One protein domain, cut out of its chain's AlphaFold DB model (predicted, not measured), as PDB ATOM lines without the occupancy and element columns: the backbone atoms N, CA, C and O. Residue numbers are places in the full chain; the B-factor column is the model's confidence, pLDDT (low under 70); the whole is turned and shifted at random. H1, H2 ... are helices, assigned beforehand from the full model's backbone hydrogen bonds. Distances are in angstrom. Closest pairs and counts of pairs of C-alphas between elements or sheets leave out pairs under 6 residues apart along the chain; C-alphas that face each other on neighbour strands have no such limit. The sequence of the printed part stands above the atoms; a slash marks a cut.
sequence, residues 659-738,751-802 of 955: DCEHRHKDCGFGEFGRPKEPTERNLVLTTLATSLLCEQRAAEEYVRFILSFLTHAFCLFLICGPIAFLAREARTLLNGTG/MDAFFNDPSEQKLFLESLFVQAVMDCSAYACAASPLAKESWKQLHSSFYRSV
ATOM      1  N   ASP A 659     100.895 115.355 141.271       89.00
ATOM      2  CA  ASP A 659     102.175 114.672 141.055       89.00
ATOM      3  C   ASP A 659     103.158 115.466 140.176       89.00
ATOM      4  O   ASP A 659     104.108 114.907 139.625       89.00
ATOM      5  N   CYS A 660     102.947 116.779 140.050       81.94
ATOM      6  CA  CYS A 660     103.823 117.683 139.312       81.94
ATOM      7  C   CYS A 660     105.115 117.998 140.079       81.94
ATOM      8  O   CYS A 660     105.240 119.056 140.690       81.94
ATOM      9  N   GLU A 661     106.103 117.106 140.005       76.25
ATOM     10  CA  GLU A 661     107.492 117.431 140.368       76.25
ATOM     11  C   GLU A 661     108.240 118.025 139.170       76.25
ATOM     12  O   GLU A 661     107.923 117.728 138.014       76.25
ATOM     13  N   HIS A 662     109.311 118.784 139.431       62.44
ATOM     14  CA  HIS A 662     110.119 119.502 138.429       62.44
ATOM     15  C   HIS A 662     110.725 118.627 137.299       62.44
ATOM     16  O   HIS A 662     111.377 119.154 136.396       62.44
ATOM     17  N   ARG A 663     110.538 117.298 137.317       59.28
ATOM     18  CA  ARG A 663     111.082 116.349 136.328       59.28
ATOM     19  C   ARG A 663     110.042 115.511 135.579       59.28
ATOM     20  O   ARG A 663     110.402 114.885 134.577       59.28
ATOM     21  N   HIS A 664     108.779 115.485 136.006       60.22
ATOM     22  CA  HIS A 664     107.760 114.674 135.338       60.22
ATOM     23  C   HIS A 664     107.209 115.393 134.098       60.22
ATOM     24  O   HIS A 664     106.744 116.524 134.166       60.22
ATOM     25  N   LYS A 665     107.273 114.728 132.933       65.69
ATOM     26  CA  LYS A 665     106.818 115.304 131.652       65.69
ATOM     27  C   LYS A 665     105.297 115.431 131.548       65.69
ATOM     28  O   LYS A 665     104.834 116.324 130.847       65.69
ATOM     29  N   ASP A 666     104.564 114.581 132.263       75.25
ATOM     30  CA  ASP A 666     103.107 114.585 132.334       75.25
ATOM     31  C   ASP A 666     102.683 114.383 133.791       75.25
ATOM     32  O   ASP A 666     103.013 113.357 134.392       75.25
ATOM     33  N   CYS A 667     101.944 115.343 134.339       86.25
ATOM     34  CA  CYS A 667     101.431 115.328 135.706       86.25
ATOM     35  C   CYS A 667      99.982 115.835 135.748       86.25
ATOM     36  O   CYS A 667      99.525 116.525 134.835       86.25
ATOM     37  N   GLY A 668      99.245 115.463 136.786       88.81
ATOM     38  CA  GLY A 668      97.843 115.810 136.979       88.81
ATOM     39  C   GLY A 668      97.478 115.819 138.456       88.81
ATOM     40  O   GLY A 668      98.348 115.915 139.320       88.81
ATOM     41  N   PHE A 669      96.182 115.739 138.740       90.88
ATOM     42  CA  PHE A 669      95.669 115.739 140.105       90.88
ATOM     43  C   PHE A 669      94.891 114.464 140.419       90.88
ATOM     44  O   PHE A 669      94.097 114.004 139.596       90.88
ATOM     45  N   GLY A 670      95.110 113.921 141.615       87.25
ATOM     46  CA  GLY A 670      94.333 112.821 142.182       87.25
ATOM     47  C   GLY A 670      93.131 113.328 142.981       87.25
ATOM     48  O   GLY A 670      93.095 114.477 143.417       87.25
ATOM     49  N   GLU A 671      92.126 112.477 143.181       85.00
ATOM     50  CA  GLU A 671      90.963 112.831 144.009       85.00
ATOM     51  C   GLU A 671      91.305 112.871 145.508       85.00
ATOM     52  O   GLU A 671      90.836 113.756 146.229       85.00
ATOM     53  N   PHE A 672      92.159 111.945 145.958       85.62
ATOM     54  CA  PHE A 672      92.555 111.762 147.355       85.62
ATOM     55  C   PHE A 672      94.081 111.801 147.482       85.62
ATOM     56  O   PHE A 672      94.760 110.779 147.412       85.62
ATOM     57  N   GLY A 673      94.622 113.002 147.673       83.19
ATOM     58  CA  GLY A 673      96.058 113.243 147.746       83.19
ATOM     59  C   GLY A 673      96.777 113.093 146.405       83.19
ATOM     60  O   GLY A 673      96.173 113.097 145.332       83.19
ATOM     61  N   ARG A 674      98.106 113.023 146.489       87.19
ATOM     62  CA  ARG A 674      99.008 112.946 145.342       87.19
ATOM     63  C   ARG A 674      98.897 111.584 144.633       87.19
ATOM     64  O   ARG A 674      99.129 110.568 145.292       87.19
ATOM     65  N   PRO A 675      98.610 111.547 143.317       85.94
ATOM     66  CA  PRO A 675      98.498 110.297 142.577       85.94
ATOM     67  C   PRO A 675      99.862 109.595 142.505       85.94
ATOM     68  O   PRO A 675     100.878 110.208 142.170       85.94
ATOM     69  N   LYS A 676      99.882 108.307 142.852       84.50
ATOM     70  CA  LYS A 676     101.042 107.409 142.752       84.50
ATOM     71  C   LYS A 676     101.135 106.787 141.360       84.50
ATOM     72  O   LYS A 676     102.234 106.555 140.860       84.50
ATOM     73  N   GLU A 677      99.987 106.538 140.732       82.56
ATOM     74  CA  GLU A 677      99.886 105.960 139.391       82.56
ATOM     75  C   GLU A 677      99.153 106.906 138.423       82.56
ATOM     76  O   GLU A 677      98.251 107.639 138.835       82.56
ATOM     77  N   PRO A 678      99.462 106.884 137.108       80.19
ATOM     78  CA  PRO A 678      98.762 107.714 136.123       80.19
ATOM     79  C   PRO A 678      97.244 107.493 136.085       80.19
ATOM     80  O   PRO A 678      96.511 108.415 135.743       80.19
ATOM     81  N   THR A 679      96.780 106.293 136.441       77.94
ATOM     82  CA  THR A 679      95.366 105.883 136.512       77.94
ATOM     83  C   THR A 679      94.601 106.528 137.667       77.94
ATOM     84  O   THR A 679      93.378 106.604 137.601       77.94
ATOM     85  N   GLU A 680      95.299 107.008 138.700       80.75
ATOM     86  CA  GLU A 680      94.707 107.705 139.850       80.75
ATOM     87  C   GLU A 680      94.423 109.187 139.551       80.75
ATOM     88  O   GLU A 680      93.762 109.872 140.335       80.75
ATOM     89  N   ARG A 681      94.916 109.701 138.416       85.31
ATOM     90  CA  ARG A 681      94.693 111.084 137.988       85.31
ATOM     91  C   ARG A 681      93.262 111.252 137.489       85.31
ATOM     92  O   ARG A 681      92.833 110.557 136.571       85.31
ATOM     93  N   ASN A 682      92.551 112.240 138.025       85.56
ATOM     94  CA  ASN A 682      91.211 112.588 137.575       85.56
ATOM     95  C   ASN A 682      91.262 113.729 136.553       85.56
ATOM     96  O   ASN A 682      91.718 114.840 136.840       85.56
ATOM     97  N   LEU A 683      90.764 113.462 135.349       85.00
ATOM     98  CA  LEU A 683      90.865 114.383 134.221       85.00
ATOM     99  C   LEU A 683      90.016 115.658 134.392       85.00
ATOM    100  O   LEU A 683      90.476 116.755 134.061       85.00
ATOM    101  N   VAL A 684      88.800 115.541 134.935       86.81
ATOM    102  CA  VAL A 684      87.903 116.688 135.172       86.81
ATOM    103  C   VAL A 684      88.472 117.576 136.274       86.81
ATOM    104  O   VAL A 684      88.619 118.782 136.074       86.81
ATOM    105  N   LEU A 685      88.879 116.975 137.396       88.88
ATOM    106  CA  LEU A 685      89.509 117.691 138.506       88.88
ATOM    107  C   LEU A 685      90.798 118.388 138.075       88.88
ATOM    108  O   LEU A 685      90.994 119.560 138.388       88.88
ATOM    109  N   THR A 686      91.633 117.703 137.286       91.31
ATOM    110  CA  THR A 686      92.851 118.290 136.717       91.31
ATOM    111  C   THR A 686      92.520 119.501 135.851       91.31
ATOM    112  O   THR A 686      93.186 120.529 135.948       91.31
ATOM    113  N   THR A 687      91.462 119.431 135.042       91.06
ATOM    114  CA  THR A 687      91.048 120.537 134.165       91.06
ATOM    115  C   THR A 687      90.560 121.751 134.961       91.06
ATOM    116  O   THR A 687      90.970 122.876 134.672       91.06
ATOM    117  N   LEU A 688      89.742 121.535 135.998       92.31
ATOM    118  CA  LEU A 688      89.263 122.599 136.890       92.31
ATOM    119  C   LEU A 688      90.407 123.237 137.690       92.31
ATOM    120  O   LEU A 688      90.524 124.462 137.721       92.31
ATOM    121  N   ALA A 689      91.284 122.417 138.276       93.62
ATOM    122  CA  ALA A 689      92.473 122.875 138.993       93.62
ATOM    123  C   ALA A 689      93.385 123.712 138.085       93.62
ATOM    124  O   ALA A 689      93.815 124.798 138.468       93.62
ATOM    125  N   THR A 690      93.619 123.254 136.851       92.19
ATOM    126  CA  THR A 690      94.434 123.976 135.861       92.19
ATOM    127  C   THR A 690      93.821 125.324 135.505       92.19
ATOM    128  O   THR A 690      94.527 126.328 135.480       92.19
ATOM    129  N   SER A 691      92.506 125.369 135.266       92.75
ATOM    130  CA  SER A 691      91.799 126.623 134.993       92.75
ATOM    131  C   SER A 691      91.963 127.617 136.151       92.75
ATOM    132  O   SER A 691      92.354 128.759 135.910       92.75
ATOM    133  N   LEU A 692      91.785 127.182 137.407       92.31
ATOM    134  CA  LEU A 692      91.989 128.034 138.588       92.31
ATOM    135  C   LEU A 692      93.446 128.501 138.734       92.31
ATOM    136  O   LEU A 692      93.678 129.684 138.979       92.31
ATOM    137  N   LEU A 693      94.429 127.620 138.527       91.25
ATOM    138  CA  LEU A 693      95.854 127.980 138.560       91.25
ATOM    139  C   LEU A 693      96.197 129.045 137.512       91.25
ATOM    140  O   LEU A 693      96.890 130.020 137.812       91.25
ATOM    141  N   CYS A 694      95.675 128.895 136.294       90.00
ATOM    142  CA  CYS A 694      95.861 129.870 135.223       90.00
ATOM    143  C   CYS A 694      95.171 131.201 135.532       90.00
ATOM    144  O   CYS A 694      95.744 132.273 135.330       90.00
ATOM    145  N   GLU A 695      93.960 131.142 136.083       87.56
ATOM    146  CA  GLU A 695      93.206 132.310 136.519       87.56
ATOM    147  C   GLU A 695      93.878 133.085 137.663       87.56
ATOM    148  O   GLU A 695      93.638 134.294 137.773       87.56
ATOM    149  N   GLN A 696      94.698 132.411 138.476       87.69
ATOM    150  CA  GLN A 696      95.509 132.988 139.555       87.69
ATOM    151  C   GLN A 696      96.935 133.354 139.133       87.69
ATOM    152  O   GLN A 696      97.704 133.865 139.942       87.69
ATOM    153  N   ARG A 697      97.291 133.146 137.859       85.25
ATOM    154  CA  ARG A 697      98.637 133.390 137.327       85.25
ATOM    155  C   ARG A 697      99.736 132.649 138.103       85.25
ATOM    156  O   ARG A 697     100.790 133.221 138.382       85.25
ATOM    157  N   ALA A 698      99.497 131.379 138.437       84.62
ATOM    158  CA  ALA A 698     100.494 130.514 139.066       84.62
ATOM    159  C   ALA A 698     101.800 130.434 138.244       84.62
ATOM    160  O   ALA A 698     101.821 130.733 137.046       84.62
ATOM    161  N   ALA A 699     102.908 130.026 138.867       79.94
ATOM    162  CA  ALA A 699     104.187 129.942 138.162       79.94
ATOM    163  C   ALA A 699     104.088 129.032 136.921       79.94
ATOM    164  O   ALA A 699     103.477 127.959 136.962       79.94
ATOM    165  N   GLU A 700     104.697 129.474 135.814       79.88
ATOM    166  CA  GLU A 700     104.648 128.798 134.506       79.88
ATOM    167  C   GLU A 700     105.065 127.326 134.596       79.88
ATOM    168  O   GLU A 700     104.507 126.483 133.898       79.88
ATOM    169  N   GLU A 701     106.011 127.025 135.485       78.31
ATOM    170  CA  GLU A 701     106.566 125.693 135.710       78.31
ATOM    171  C   GLU A 701     105.475 124.664 136.031       78.31
ATOM    172  O   GLU A 701     105.423 123.620 135.389       78.31
ATOM    173  N   TYR A 702     104.546 124.982 136.936       78.19
ATOM    174  CA  TYR A 702     103.460 124.071 137.310       78.19
ATOM    175  C   TYR A 702     102.432 123.932 136.188       78.19
ATOM    176  O   TYR A 702     102.043 122.829 135.805       78.19
ATOM    177  N   VAL A 703     102.017 125.062 135.614       82.88
ATOM    178  CA  VAL A 703     100.953 125.109 134.604       82.88
ATOM    179  C   VAL A 703     101.367 124.378 133.324       82.88
ATOM    180  O   VAL A 703     100.560 123.682 132.706       82.88
ATOM    181  N   ARG A 704     102.635 124.496 132.920       81.56
ATOM    182  CA  ARG A 704     103.143 123.933 131.665       81.56
ATOM    183  C   ARG A 704     103.071 122.406 131.619       81.56
ATOM    184  O   ARG A 704     102.676 121.864 130.584       81.56
ATOM    185  N   PHE A 705     103.449 121.716 132.694       82.06
ATOM    186  CA  PHE A 705     103.428 120.249 132.731       82.06
ATOM    187  C   PHE A 705     101.999 119.700 132.782       82.06
ATOM    188  O   PHE A 705     101.688 118.743 132.073       82.06
ATOM    189  N   ILE A 706     101.104 120.365 133.517       86.12
ATOM    190  CA  ILE A 706      99.693 119.968 133.564       86.12
ATOM    191  C   ILE A 706      99.026 120.175 132.197       86.12
ATOM    192  O   ILE A 706      98.312 119.301 131.708       86.12
ATOM    193  N   LEU A 707      99.309 121.293 131.517       82.38
ATOM    194  CA  LEU A 707      98.824 121.526 130.152       82.38
ATOM    195  C   LEU A 707      99.347 120.476 129.164       82.38
ATOM    196  O   LEU A 707      98.597 120.061 128.281       82.38
ATOM    197  N   SER A 708     100.600 120.022 129.312       79.31
ATOM    198  CA  SER A 708     101.144 118.915 128.514       79.31
ATOM    199  C   SER A 708     100.310 117.650 128.704       79.31
ATOM    200  O   SER A 708      99.801 117.112 127.719       79.31
ATOM    201  N   PHE A 709     100.063 117.253 129.956       83.19
ATOM    202  CA  PHE A 709      99.227 116.097 130.277       83.19
ATOM    203  C   PHE A 709      97.816 116.220 129.694       83.19
ATOM    204  O   PHE A 709      97.361 115.303 129.012       83.19
ATOM    205  N   LEU A 710      97.145 117.363 129.877       82.00
ATOM    206  CA  LEU A 710      95.809 117.600 129.319       82.00
ATOM    207  C   LEU A 710      95.805 117.482 127.791       82.00
ATOM    208  O   LEU A 710      94.905 116.876 127.213       82.00
ATOM    209  N   THR A 711      96.830 118.015 127.121       77.00
ATOM    210  CA  THR A 711      96.946 117.909 125.660       77.00
ATOM    211  C   THR A 711      97.242 116.488 125.197       77.00
ATOM    212  O   THR A 711      96.694 116.064 124.182       77.00
ATOM    213  N   HIS A 712      98.042 115.726 125.948       76.88
ATOM    214  CA  HIS A 712      98.339 114.331 125.645       76.88
ATOM    215  C   HIS A 712      97.112 113.436 125.848       76.88
ATOM    216  O   HIS A 712      96.740 112.692 124.940       76.88
ATOM    217  N   ALA A 713      96.430 113.577 126.987       76.12
ATOM    218  CA  ALA A 713      95.180 112.885 127.291       76.12
ATOM    219  C   ALA A 713      94.119 113.166 126.217       76.12
ATOM    220  O   ALA A 713      93.452 112.252 125.734       76.12
ATOM    221  N   PHE A 714      94.019 114.419 125.774       73.50
ATOM    222  CA  PHE A 714      93.102 114.809 124.714       73.50
ATOM    223  C   PHE A 714      93.491 114.255 123.331       73.50
ATOM    224  O   PHE A 714      92.637 113.801 122.571       73.50
ATOM    225  N   CYS A 715      94.780 114.258 122.998       72.38
ATOM    226  CA  CYS A 715      95.290 113.707 121.744       72.38
ATOM    227  C   CYS A 715      95.006 112.198 121.647       72.38
ATOM    228  O   CYS A 715      94.499 111.726 120.628       72.38
ATOM    229  N   LEU A 716      95.224 111.455 122.738       70.38
ATOM    230  CA  LEU A 716      94.840 110.044 122.848       70.38
ATOM    231  C   LEU A 716      93.326 109.855 122.683       70.38
ATOM    232  O   LEU A 716      92.891 108.974 121.939       70.38
ATOM    233  N   PHE A 717      92.532 110.725 123.309       67.62
ATOM    234  CA  PHE A 717      91.075 110.707 123.212       67.62
ATOM    235  C   PHE A 717      90.557 110.945 121.778       67.62
ATOM    236  O   PHE A 717      89.596 110.299 121.354       67.62
ATOM    237  N   LEU A 718      91.197 111.829 121.001       65.62
ATOM    238  CA  LEU A 718      90.830 112.092 119.605       65.62
ATOM    239  C   LEU A 718      91.343 111.035 118.616       65.62
ATOM    240  O   LEU A 718      90.601 110.665 117.704       65.62
ATOM    241  N   ILE A 719      92.595 110.582 118.752       63.50
ATOM    242  CA  ILE A 719      93.274 109.755 117.738       63.50
ATOM    243  C   ILE A 719      92.930 108.268 117.883       63.50
ATOM    244  O   ILE A 719      92.705 107.596 116.878       63.50
ATOM    245  N   CYS A 720      92.861 107.734 119.107       54.78
ATOM    246  CA  CYS A 720      92.644 106.297 119.328       54.78
ATOM    247  C   CYS A 720      91.166 105.869 119.264       54.78
ATOM    248  O   CYS A 720      90.866 104.676 119.308       54.78
ATOM    249  N   GLY A 721      90.243 106.821 119.104       54.34
ATOM    250  CA  GLY A 721      88.807 106.572 119.036       54.34
ATOM    251  C   GLY A 721      88.169 106.326 120.417       54.34
ATOM    252  O   GLY A 721      88.760 105.679 121.286       54.34
ATOM    253  N   PRO A 722      86.926 106.797 120.635       48.97
ATOM    254  CA  PRO A 722      86.291 106.784 121.952       48.97
ATOM    255  C   PRO A 722      86.043 105.371 122.490       48.97
ATOM    256  O   PRO A 722      86.124 105.173 123.690       48.97
ATOM    257  N   ILE A 723      85.810 104.363 121.642       48.84
ATOM    258  CA  ILE A 723      85.480 103.002 122.105       48.84
ATOM    259  C   ILE A 723      86.706 102.287 122.695       48.84
ATOM    260  O   ILE A 723      86.571 101.592 123.693       48.84
ATOM    261  N   ALA A 724      87.908 102.485 122.143       42.59
ATOM    262  CA  ALA A 724      89.126 101.859 122.667       42.59
ATOM    263  C   ALA A 724      89.641 102.558 123.939       42.59
ATOM    264  O   ALA A 724      90.113 101.891 124.858       42.59
ATOM    265  N   PHE A 725      89.495 103.886 124.016       47.53
ATOM    266  CA  PHE A 725      89.902 104.691 125.170       47.53
ATOM    267  C   PHE A 725      88.894 104.602 126.337       47.53
ATOM    268  O   PHE A 725      89.295 104.377 127.482       47.53
ATOM    269  N   LEU A 726      87.577 104.664 126.064       48.00
ATOM    270  CA  LEU A 726      86.521 104.492 127.079       48.00
ATOM    271  C   LEU A 726      86.444 103.058 127.625       48.00
ATOM    272  O   LEU A 726      86.087 102.877 128.787       48.00
ATOM    273  N   ALA A 727      86.790 102.040 126.829       45.44
ATOM    274  CA  ALA A 727      86.710 100.645 127.268       45.44
ATOM    275  C   ALA A 727      87.871 100.186 128.166       45.44
ATOM    276  O   ALA A 727      87.721  99.156 128.821       45.44
ATOM    277  N   ARG A 728      89.016 100.891 128.207       46.56
ATOM    278  CA  ARG A 728      90.217 100.384 128.903       46.56
ATOM    279  C   ARG A 728      90.880 101.341 129.899       46.56
ATOM    280  O   ARG A 728      91.486 100.838 130.834       46.56
ATOM    281  N   GLU A 729      90.756 102.662 129.741       46.91
ATOM    282  CA  GLU A 729      91.581 103.621 130.511       46.91
ATOM    283  C   GLU A 729      90.808 104.873 130.980       46.91
ATOM    284  O   GLU A 729      91.097 105.428 132.037       46.91
ATOM    285  N   ALA A 730      89.748 105.286 130.270       45.38
ATOM    286  CA  ALA A 730      88.988 106.483 130.638       45.38
ATOM    287  C   ALA A 730      88.036 106.294 131.827       45.38
ATOM    288  O   ALA A 730      87.841 107.243 132.571       45.38
ATOM    289  N   ARG A 731      87.447 105.105 132.048       50.84
ATOM    290  CA  ARG A 731      86.593 104.883 133.237       50.84
ATOM    291  C   ARG A 731      87.384 105.043 134.532       50.84
ATOM    292  O   ARG A 731      86.889 105.640 135.475       50.84
ATOM    293  N   THR A 732      88.628 104.572 134.546       50.84
ATOM    294  CA  THR A 732      89.558 104.753 135.666       50.84
ATOM    295  C   THR A 732      90.016 106.208 135.815       50.84
ATOM    296  O   THR A 732      90.081 106.698 136.932       50.84
ATOM    297  N   LEU A 733      90.241 106.932 134.709       48.66
ATOM    298  CA  LEU A 733      90.672 108.343 134.726       48.66
ATOM    299  C   LEU A 733      89.534 109.363 134.950       48.66
ATOM    300  O   LEU A 733      89.791 110.504 135.337       48.66
ATOM    301  N   LEU A 734      88.282 109.000 134.663       52.66
ATOM    302  CA  LEU A 734      87.103 109.845 134.893       52.66
ATOM    303  C   LEU A 734      86.527 109.637 136.298       52.66
ATOM    304  O   LEU A 734      86.126 110.617 136.922       52.66
ATOM    305  N   ASN A 735      86.543 108.398 136.803       51.47
ATOM    306  CA  ASN A 735      85.909 108.041 138.076       51.47
ATOM    307  C   ASN A 735      86.915 107.796 139.218       51.47
ATOM    308  O   ASN A 735      86.490 107.527 140.337       51.47
ATOM    309  N   GLY A 736      88.228 107.892 138.962       46.53
ATOM    310  CA  GLY A 736      89.258 107.481 139.920       46.53
ATOM    311  C   GLY A 736      89.238 105.964 140.153       46.53
ATOM    312  O   GLY A 736      88.271 105.264 139.849       46.53
ATOM    313  N   THR A 737      90.315 105.399 140.689       40.72
ATOM    314  CA  THR A 737      90.378 103.979 141.074       40.72
ATOM    315  C   THR A 737      89.633 103.729 142.393       40.72
ATOM    316  O   THR A 737      90.189 103.236 143.372       40.72
ATOM    317  N   GLY A 738      88.332 104.017 142.426       39.69
ATOM    318  CA  GLY A 738      87.430 103.435 143.414       39.69
ATOM    319  C   GLY A 738      87.263 101.947 143.108       39.69
ATOM    320  O   GLY A 738      86.662 101.584 142.102       39.69
ATOM    321  N   MET A 751      80.683 111.854 135.595       61.00
ATOM    322  CA  MET A 751      80.074 112.386 134.383       61.00
ATOM    323  C   MET A 751      79.028 111.415 133.802       61.00
ATOM    324  O   MET A 751      78.119 111.850 133.099       61.00
ATOM    325  N   ASP A 752      79.136 110.130 134.154       56.69
ATOM    326  CA  ASP A 752      78.196 109.051 133.844       56.69
ATOM    327  C   ASP A 752      76.815 109.245 134.507       56.69
ATOM    328  O   ASP A 752      75.808 108.836 133.943       56.69
ATOM    329  N   ALA A 753      76.744 109.909 135.669       59.56
ATOM    330  CA  ALA A 753      75.482 110.275 136.321       59.56
ATOM    331  C   ALA A 753      74.866 111.555 135.730       59.56
ATOM    332  O   ALA A 753      73.672 111.806 135.890       59.56
ATOM    333  N   PHE A 754      75.666 112.378 135.039       64.56
ATOM    334  CA  PHE A 754      75.164 113.572 134.367       64.56
ATOM    335  C   PHE A 754      74.592 113.229 132.991       64.56
ATOM    336  O   PHE A 754      73.459 113.604 132.706       64.56
ATOM    337  N   PHE A 755      75.324 112.526 132.128       71.38
ATOM    338  CA  PHE A 755      74.921 112.341 130.730       71.38
ATOM    339  C   PHE A 755      74.539 110.893 130.425       71.38
ATOM    340  O   PHE A 755      75.356 109.990 130.561       71.38
ATOM    341  N   ASN A 756      73.323 110.695 129.908       72.31
ATOM    342  CA  ASN A 756      72.854 109.381 129.455       72.31
ATOM    343  C   ASN A 756      73.496 108.957 128.118       72.31
ATOM    344  O   ASN A 756      73.585 107.766 127.823       72.31
ATOM    345  N   ASP A 757      73.940 109.919 127.298       80.06
ATOM    346  CA  ASP A 757      74.569 109.677 125.994       80.06
ATOM    347  C   ASP A 757      76.102 109.898 126.065       80.06
ATOM    348  O   ASP A 757      76.561 111.026 126.273       80.06
ATOM    349  N   PRO A 758      76.932 108.863 125.818       79.06
ATOM    350  CA  PRO A 758      78.392 108.991 125.795       79.06
ATOM    351  C   PRO A 758      78.916 110.022 124.781       79.06
ATOM    352  O   PRO A 758      79.993 110.595 124.958       79.06
ATOM    353  N   SER A 759      78.175 110.272 123.694       81.56
ATOM    354  CA  SER A 759      78.542 111.294 122.706       81.56
ATOM    355  C   SER A 759      78.365 112.719 123.243       81.56
ATOM    356  O   SER A 759      79.130 113.613 122.882       81.56
ATOM    357  N   GLU A 760      77.413 112.924 124.150       84.75
ATOM    358  CA  GLU A 760      77.159 114.194 124.831       84.75
ATOM    359  C   GLU A 760      78.169 114.458 125.943       84.75
ATOM    360  O   GLU A 760      78.739 115.550 126.012       84.75
ATOM    361  N   GLN A 761      78.483 113.429 126.732       83.50
ATOM    362  CA  GLN A 761      79.569 113.452 127.714       83.50
ATOM    363  C   GLN A 761      80.892 113.877 127.059       83.50
ATOM    364  O   GLN A 761      81.597 114.759 127.552       83.50
ATOM    365  N   LYS A 762      81.196 113.291 125.895       83.19
ATOM    366  CA  LYS A 762      82.358 113.644 125.079       83.19
ATOM    367  C   LYS A 762      82.362 115.124 124.683       83.19
ATOM    368  O   LYS A 762      83.384 115.787 124.845       83.19
ATOM    369  N   LEU A 763      81.248 115.642 124.166       86.44
ATOM    370  CA  LEU A 763      81.141 117.044 123.746       86.44
ATOM    371  C   LEU A 763      81.289 118.016 124.920       86.44
ATOM    372  O   LEU A 763      81.918 119.068 124.773       86.44
ATOM    373  N   PHE A 764      80.754 117.665 126.090       88.62
ATOM    374  CA  PHE A 764      80.945 118.455 127.301       88.62
ATOM    375  C   PHE A 764      82.422 118.507 127.709       88.62
ATOM    376  O   PHE A 764      82.946 119.593 127.952       88.62
ATOM    377  N   LEU A 765      83.117 117.363 127.724       86.06
ATOM    378  CA  LEU A 765      84.545 117.300 128.052       86.06
ATOM    379  C   LEU A 765      85.403 118.073 127.042       86.06
ATOM    380  O   LEU A 765      86.246 118.866 127.452       86.06
ATOM    381  N   GLU A 766      85.153 117.914 125.735       85.94
ATOM    382  CA  GLU A 766      85.801 118.718 124.682       85.94
ATOM    383  C   GLU A 766      85.655 120.219 124.972       85.94
ATOM    384  O   GLU A 766      86.628 120.975 124.913       85.94
ATOM    385  N   SER A 767      84.446 120.644 125.339       88.69
ATOM    386  CA  SER A 767      84.137 122.036 125.676       88.69
ATOM    387  C   SER A 767      84.886 122.497 126.929       88.69
ATOM    388  O   SER A 767      85.488 123.570 126.929       88.69
ATOM    389  N   LEU A 768      84.923 121.670 127.975       89.38
ATOM    390  CA  LEU A 768      85.632 121.963 129.219       89.38
ATOM    391  C   LEU A 768      87.142 122.158 128.991       89.38
ATOM    392  O   LEU A 768      87.720 123.114 129.512       89.38
ATOM    393  N   PHE A 769      87.775 121.320 128.162       86.00
ATOM    394  CA  PHE A 769      89.189 121.492 127.810       86.00
ATOM    395  C   PHE A 769      89.448 122.782 127.045       86.00
ATOM    396  O   PHE A 769      90.425 123.469 127.340       86.00
ATOM    397  N   VAL A 770      88.582 123.143 126.086       84.94
ATOM    398  CA  VAL A 770      88.712 124.436 125.397       84.94
ATOM    399  C   VAL A 770      88.681 125.567 126.409       84.94
ATOM    400  O   VAL A 770      89.512 126.469 126.330       84.94
ATOM    401  N   GLN A 771      87.771 125.516 127.381       88.94
ATOM    402  CA  GLN A 771      87.688 126.559 128.392       88.94
ATOM    403  C   GLN A 771      88.960 126.646 129.243       88.94
ATOM    404  O   GLN A 771      89.474 127.749 129.417       88.94
ATOM    405  N   ALA A 772      89.520 125.520 129.692       87.88
ATOM    406  CA  ALA A 772      90.786 125.524 130.426       87.88
ATOM    407  C   ALA A 772      91.944 126.090 129.586       87.88
ATOM    408  O   ALA A 772      92.711 126.918 130.070       87.88
ATOM    409  N   VAL A 773      92.038 125.731 128.303       83.44
ATOM    410  CA  VAL A 773      93.046 126.295 127.386       83.44
ATOM    411  C   VAL A 773      92.869 127.807 127.219       83.44
ATOM    412  O   VAL A 773      93.854 128.545 127.208       83.44
ATOM    413  N   MET A 774      91.627 128.285 127.120       82.94
ATOM    414  CA  MET A 774      91.326 129.716 127.036       82.94
ATOM    415  C   MET A 774      91.736 130.462 128.312       82.94
ATOM    416  O   MET A 774      92.318 131.546 128.222       82.94
ATOM    417  N   ASP A 775      91.484 129.872 129.481       86.38
ATOM    418  CA  ASP A 775      91.885 130.430 130.777       86.38
ATOM    419  C   ASP A 775      93.415 130.485 130.910       86.38
ATOM    420  O   ASP A 775      93.969 131.442 131.447       86.38
ATOM    421  N   CYS A 776      94.111 129.515 130.314       85.19
ATOM    422  CA  CYS A 776      95.568 129.433 130.269       85.19
ATOM    423  C   CYS A 776      96.214 130.143 129.072       85.19
ATOM    424  O   CYS A 776      97.403 129.953 128.812       85.19
ATOM    425  N   SER A 777      95.478 130.985 128.342       82.31
ATOM    426  CA  SER A 777      95.996 131.671 127.147       82.31
ATOM    427  C   SER A 777      97.239 132.534 127.414       82.31
ATOM    428  O   SER A 777      98.087 132.666 126.531       82.31
ATOM    429  N   ALA A 778      97.415 133.042 128.641       79.25
ATOM    430  CA  ALA A 778      98.628 133.749 129.064       79.25
ATOM    431  C   ALA A 778      99.905 132.883 128.974       79.25
ATOM    432  O   ALA A 778     100.995 133.411 128.773       79.25
ATOM    433  N   TYR A 779      99.767 131.556 129.044       77.19
ATOM    434  CA  TYR A 779     100.857 130.580 128.963       77.19
ATOM    435  C   TYR A 779     101.039 130.006 127.549       77.19
ATOM    436  O   TYR A 779     101.817 129.075 127.342       77.19
ATOM    437  N   ALA A 780     100.360 130.549 126.531       70.50
ATOM    438  CA  ALA A 780     100.433 130.036 125.159       70.50
ATOM    439  C   ALA A 780     101.859 130.048 124.566       70.50
ATOM    440  O   ALA A 780     102.189 129.223 123.708       70.50
ATOM    441  N   CYS A 781     102.722 130.961 125.024       67.44
ATOM    442  CA  CYS A 781     104.134 131.012 124.634       67.44
ATOM    443  C   CYS A 781     104.949 129.846 125.217       67.44
ATOM    444  O   CYS A 781     105.830 129.331 124.530       67.44
ATOM    445  N   ALA A 782     104.602 129.404 126.428       61.91
ATOM    446  CA  ALA A 782     105.217 128.292 127.153       61.91
ATOM    447  C   ALA A 782     104.771 126.913 126.644       61.91
ATOM    448  O   ALA A 782     105.428 125.898 126.895       61.91
ATOM    449  N   ALA A 783     103.640 126.870 125.937       65.56
ATOM    450  CA  ALA A 783     103.045 125.641 125.445       65.56
ATOM    451  C   ALA A 783     103.959 124.928 124.440       65.56
ATOM    452  O   ALA A 783     104.510 125.534 123.511       65.56
ATOM    453  N   SER A 784     104.084 123.610 124.608       68.25
ATOM    454  CA  SER A 784     104.858 122.764 123.704       68.25
ATOM    455  C   SER A 784     104.295 122.825 122.269       68.25
ATOM    456  O   SER A 784     103.105 123.091 122.070       68.25
ATOM    457  N   PRO A 785     105.108 122.556 121.230       74.12
ATOM    458  CA  PRO A 785     104.604 122.443 119.859       74.12
ATOM    459  C   PRO A 785     103.465 121.420 119.731       74.12
ATOM    460  O   PRO A 785     102.506 121.657 118.999       74.12
ATOM    461  N   LEU A 786     103.537 120.327 120.503       67.25
ATOM    462  CA  LEU A 786     102.493 119.305 120.587       67.25
ATOM    463  C   LEU A 786     101.190 119.862 121.175       67.25
ATOM    464  O   LEU A 786     100.118 119.577 120.645       67.25
ATOM    465  N   ALA A 787     101.272 120.689 122.220       66.25
ATOM    466  CA  ALA A 787     100.110 121.357 122.799       66.25
ATOM    467  C   ALA A 787      99.441 122.287 121.777       66.25
ATOM    468  O   ALA A 787      98.232 122.215 121.581       66.25
ATOM    469  N   LYS A 788     100.227 123.088 121.044       71.12
ATOM    470  CA  LYS A 788      99.710 123.988 119.997       71.12
ATOM    471  C   LYS A 788      99.005 123.235 118.868       71.12
ATOM    472  O   LYS A 788      97.975 123.698 118.380       71.12
ATOM    473  N   GLU A 789      99.542 122.091 118.452       76.25
ATOM    474  CA  GLU A 789      98.911 121.242 117.438       76.25
ATOM    475  C   GLU A 789      97.633 120.581 117.972       76.25
ATOM    476  O   GLU A 789      96.583 120.650 117.333       76.25
ATOM    477  N   SER A 790      97.678 120.047 119.192       68.94
ATOM    478  CA  SER A 790      96.511 119.455 119.860       68.94
ATOM    479  C   SER A 790      95.385 120.477 120.046       68.94
ATOM    480  O   SER A 790      94.216 120.145 119.876       68.94
ATOM    481  N   TRP A 791      95.712 121.746 120.309       74.06
ATOM    482  CA  TRP A 791      94.731 122.833 120.389       74.06
ATOM    483  C   TRP A 791      94.074 123.140 119.047       74.06
ATOM    484  O   TRP A 791      92.864 123.353 118.994       74.06
ATOM    485  N   LYS A 792      94.837 123.137 117.947       76.75
ATOM    486  CA  LYS A 792      94.258 123.274 116.602       76.75
ATOM    487  C   LYS A 792      93.329 122.107 116.289       76.75
ATOM    488  O   LYS A 792      92.245 122.327 115.750       76.75
ATOM    489  N   GLN A 793      93.722 120.890 116.664       76.50
ATOM    490  CA  GLN A 793      92.899 119.697 116.479       76.50
ATOM    491  C   GLN A 793      91.617 119.755 117.315       76.50
ATOM    492  O   GLN A 793      90.545 119.542 116.751       76.50
ATOM    493  N   LEU A 794      91.697 120.149 118.589       74.94
ATOM    494  CA  LEU A 794      90.544 120.406 119.461       74.94
ATOM    495  C   LEU A 794      89.611 121.457 118.852       74.94
ATOM    496  O   LEU A 794      88.413 121.246 118.729       74.94
ATOM    497  N   HIS A 795      90.151 122.582 118.388       76.50
ATOM    498  CA  HIS A 795      89.337 123.619 117.757       76.50
ATOM    499  C   HIS A 795      88.672 123.120 116.460       76.50
ATOM    500  O   HIS A 795      87.544 123.501 116.146       76.50
ATOM    501  N   SER A 796      89.353 122.252 115.705       79.19
ATOM    502  CA  SER A 796      88.799 121.625 114.502       79.19
ATOM    503  C   SER A 796      87.758 120.540 114.807       79.19
ATOM    504  O   SER A 796      86.880 120.310 113.973       79.19
ATOM    505  N   SER A 797      87.822 119.898 115.985       80.00
ATOM    506  CA  SER A 797      86.923 118.798 116.350       80.00
ATOM    507  C   SER A 797      85.483 119.278 116.415       80.00
ATOM    508  O   SER A 797      84.633 118.604 115.849       80.00
ATOM    509  N   PHE A 798      85.215 120.480 116.937       77.25
ATOM    510  CA  PHE A 798      83.861 121.048 117.004       77.25
ATOM    511  C   PHE A 798      83.165 121.173 115.648       77.25
ATOM    512  O   PHE A 798      81.944 121.090 115.588       77.25
ATOM    513  N   TYR A 799      83.911 121.344 114.553       78.44
ATOM    514  CA  TYR A 799      83.324 121.385 113.209       78.44
ATOM    515  C   TYR A 799      82.958 119.992 112.673       78.44
ATOM    516  O   TYR A 799      82.236 119.891 111.687       78.44
ATOM    517  N   ARG A 800      83.471 118.924 113.298       79.62
ATOM    518  CA  ARG A 800      83.219 117.523 112.927       79.62
ATOM    519  C   ARG A 800      82.306 116.798 113.920       79.62
ATOM    520  O   ARG A 800      81.563 115.921 113.501       79.62
ATOM    521  N   SER A 801      82.406 117.109 115.214       78.06
ATOM    522  CA  SER A 801      81.729 116.404 116.311       78.06
ATOM    523  C   SER A 801      80.351 116.973 116.641       78.06
ATOM    524  O   SER A 801      79.498 116.239 117.138       78.06
ATOM    525  N   VAL A 802      80.113 118.256 116.351       84.38
ATOM    526  CA  VAL A 802      78.826 118.909 116.605       84.38
ATOM    527  C   VAL A 802      77.918 118.747 115.388       84.38
ATOM    528  O   VAL A 802      78.092 119.414 114.369       84.38
TER     529      VAL A 802
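Overview. This is residues 659 to 738 and 751 to 802 of the 955 residues of the protein "A2M domain-containing protein" of Globodera pallida (UniProt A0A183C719). After residues 659 to 682, with no named element, two helical hairpins, H1 with H2 and H5 with H6, make an up-and-down bundle, each helix running against the one before; H3 and short H4 lie at the end where H1 and H5 begin. The printed part has 132 residues with six named helices, all helix. It is compact, radius of gyration of the C-alphas 14.1 A, spanning 38 by 35 by 23 A.

Arrangement. Find H1, residues 683 to 695; H2, residues 700 to 719, touches it with residues 703 to 710 alone, closest C-alphas Thr 690 and Val 703, 6.7 A. H5, residues 758 to 775, touches H1 at a shallow tilt of 21 degrees, closest C-alphas Ser 691 and Ala 772, 4.8 A. H6, residues 785 to 801, touches H5, closest C-alphas Glu 766 and Leu 794, 7.3 A. H3, residues 722 to 735, and H1 only just touch, only at their ends, with 3 pairs of C-alphas within 8 A, closest Leu 683 and Leu 734. Every O i to N i+4 pair is within hydrogen-bond range in H1 and H5, against 15 of 16 in H2, 6 of 10 in H3 and 10 of 13 in H6.

Along the chain. Find C-alpha 683 at (90.865, 114.383, 134.221), where H1 begins; H2 spans 27.8 A, and H6 ends at C-alpha 801, (81.729, 116.404, 116.311). H4 is residues 751 to 754.

Size, cuts and confidence. Residues 739 to 750 are cut out, a C-alpha gap of 14.7 A. Confidence is low, under 70, in 37 residues, among them 717 to 738.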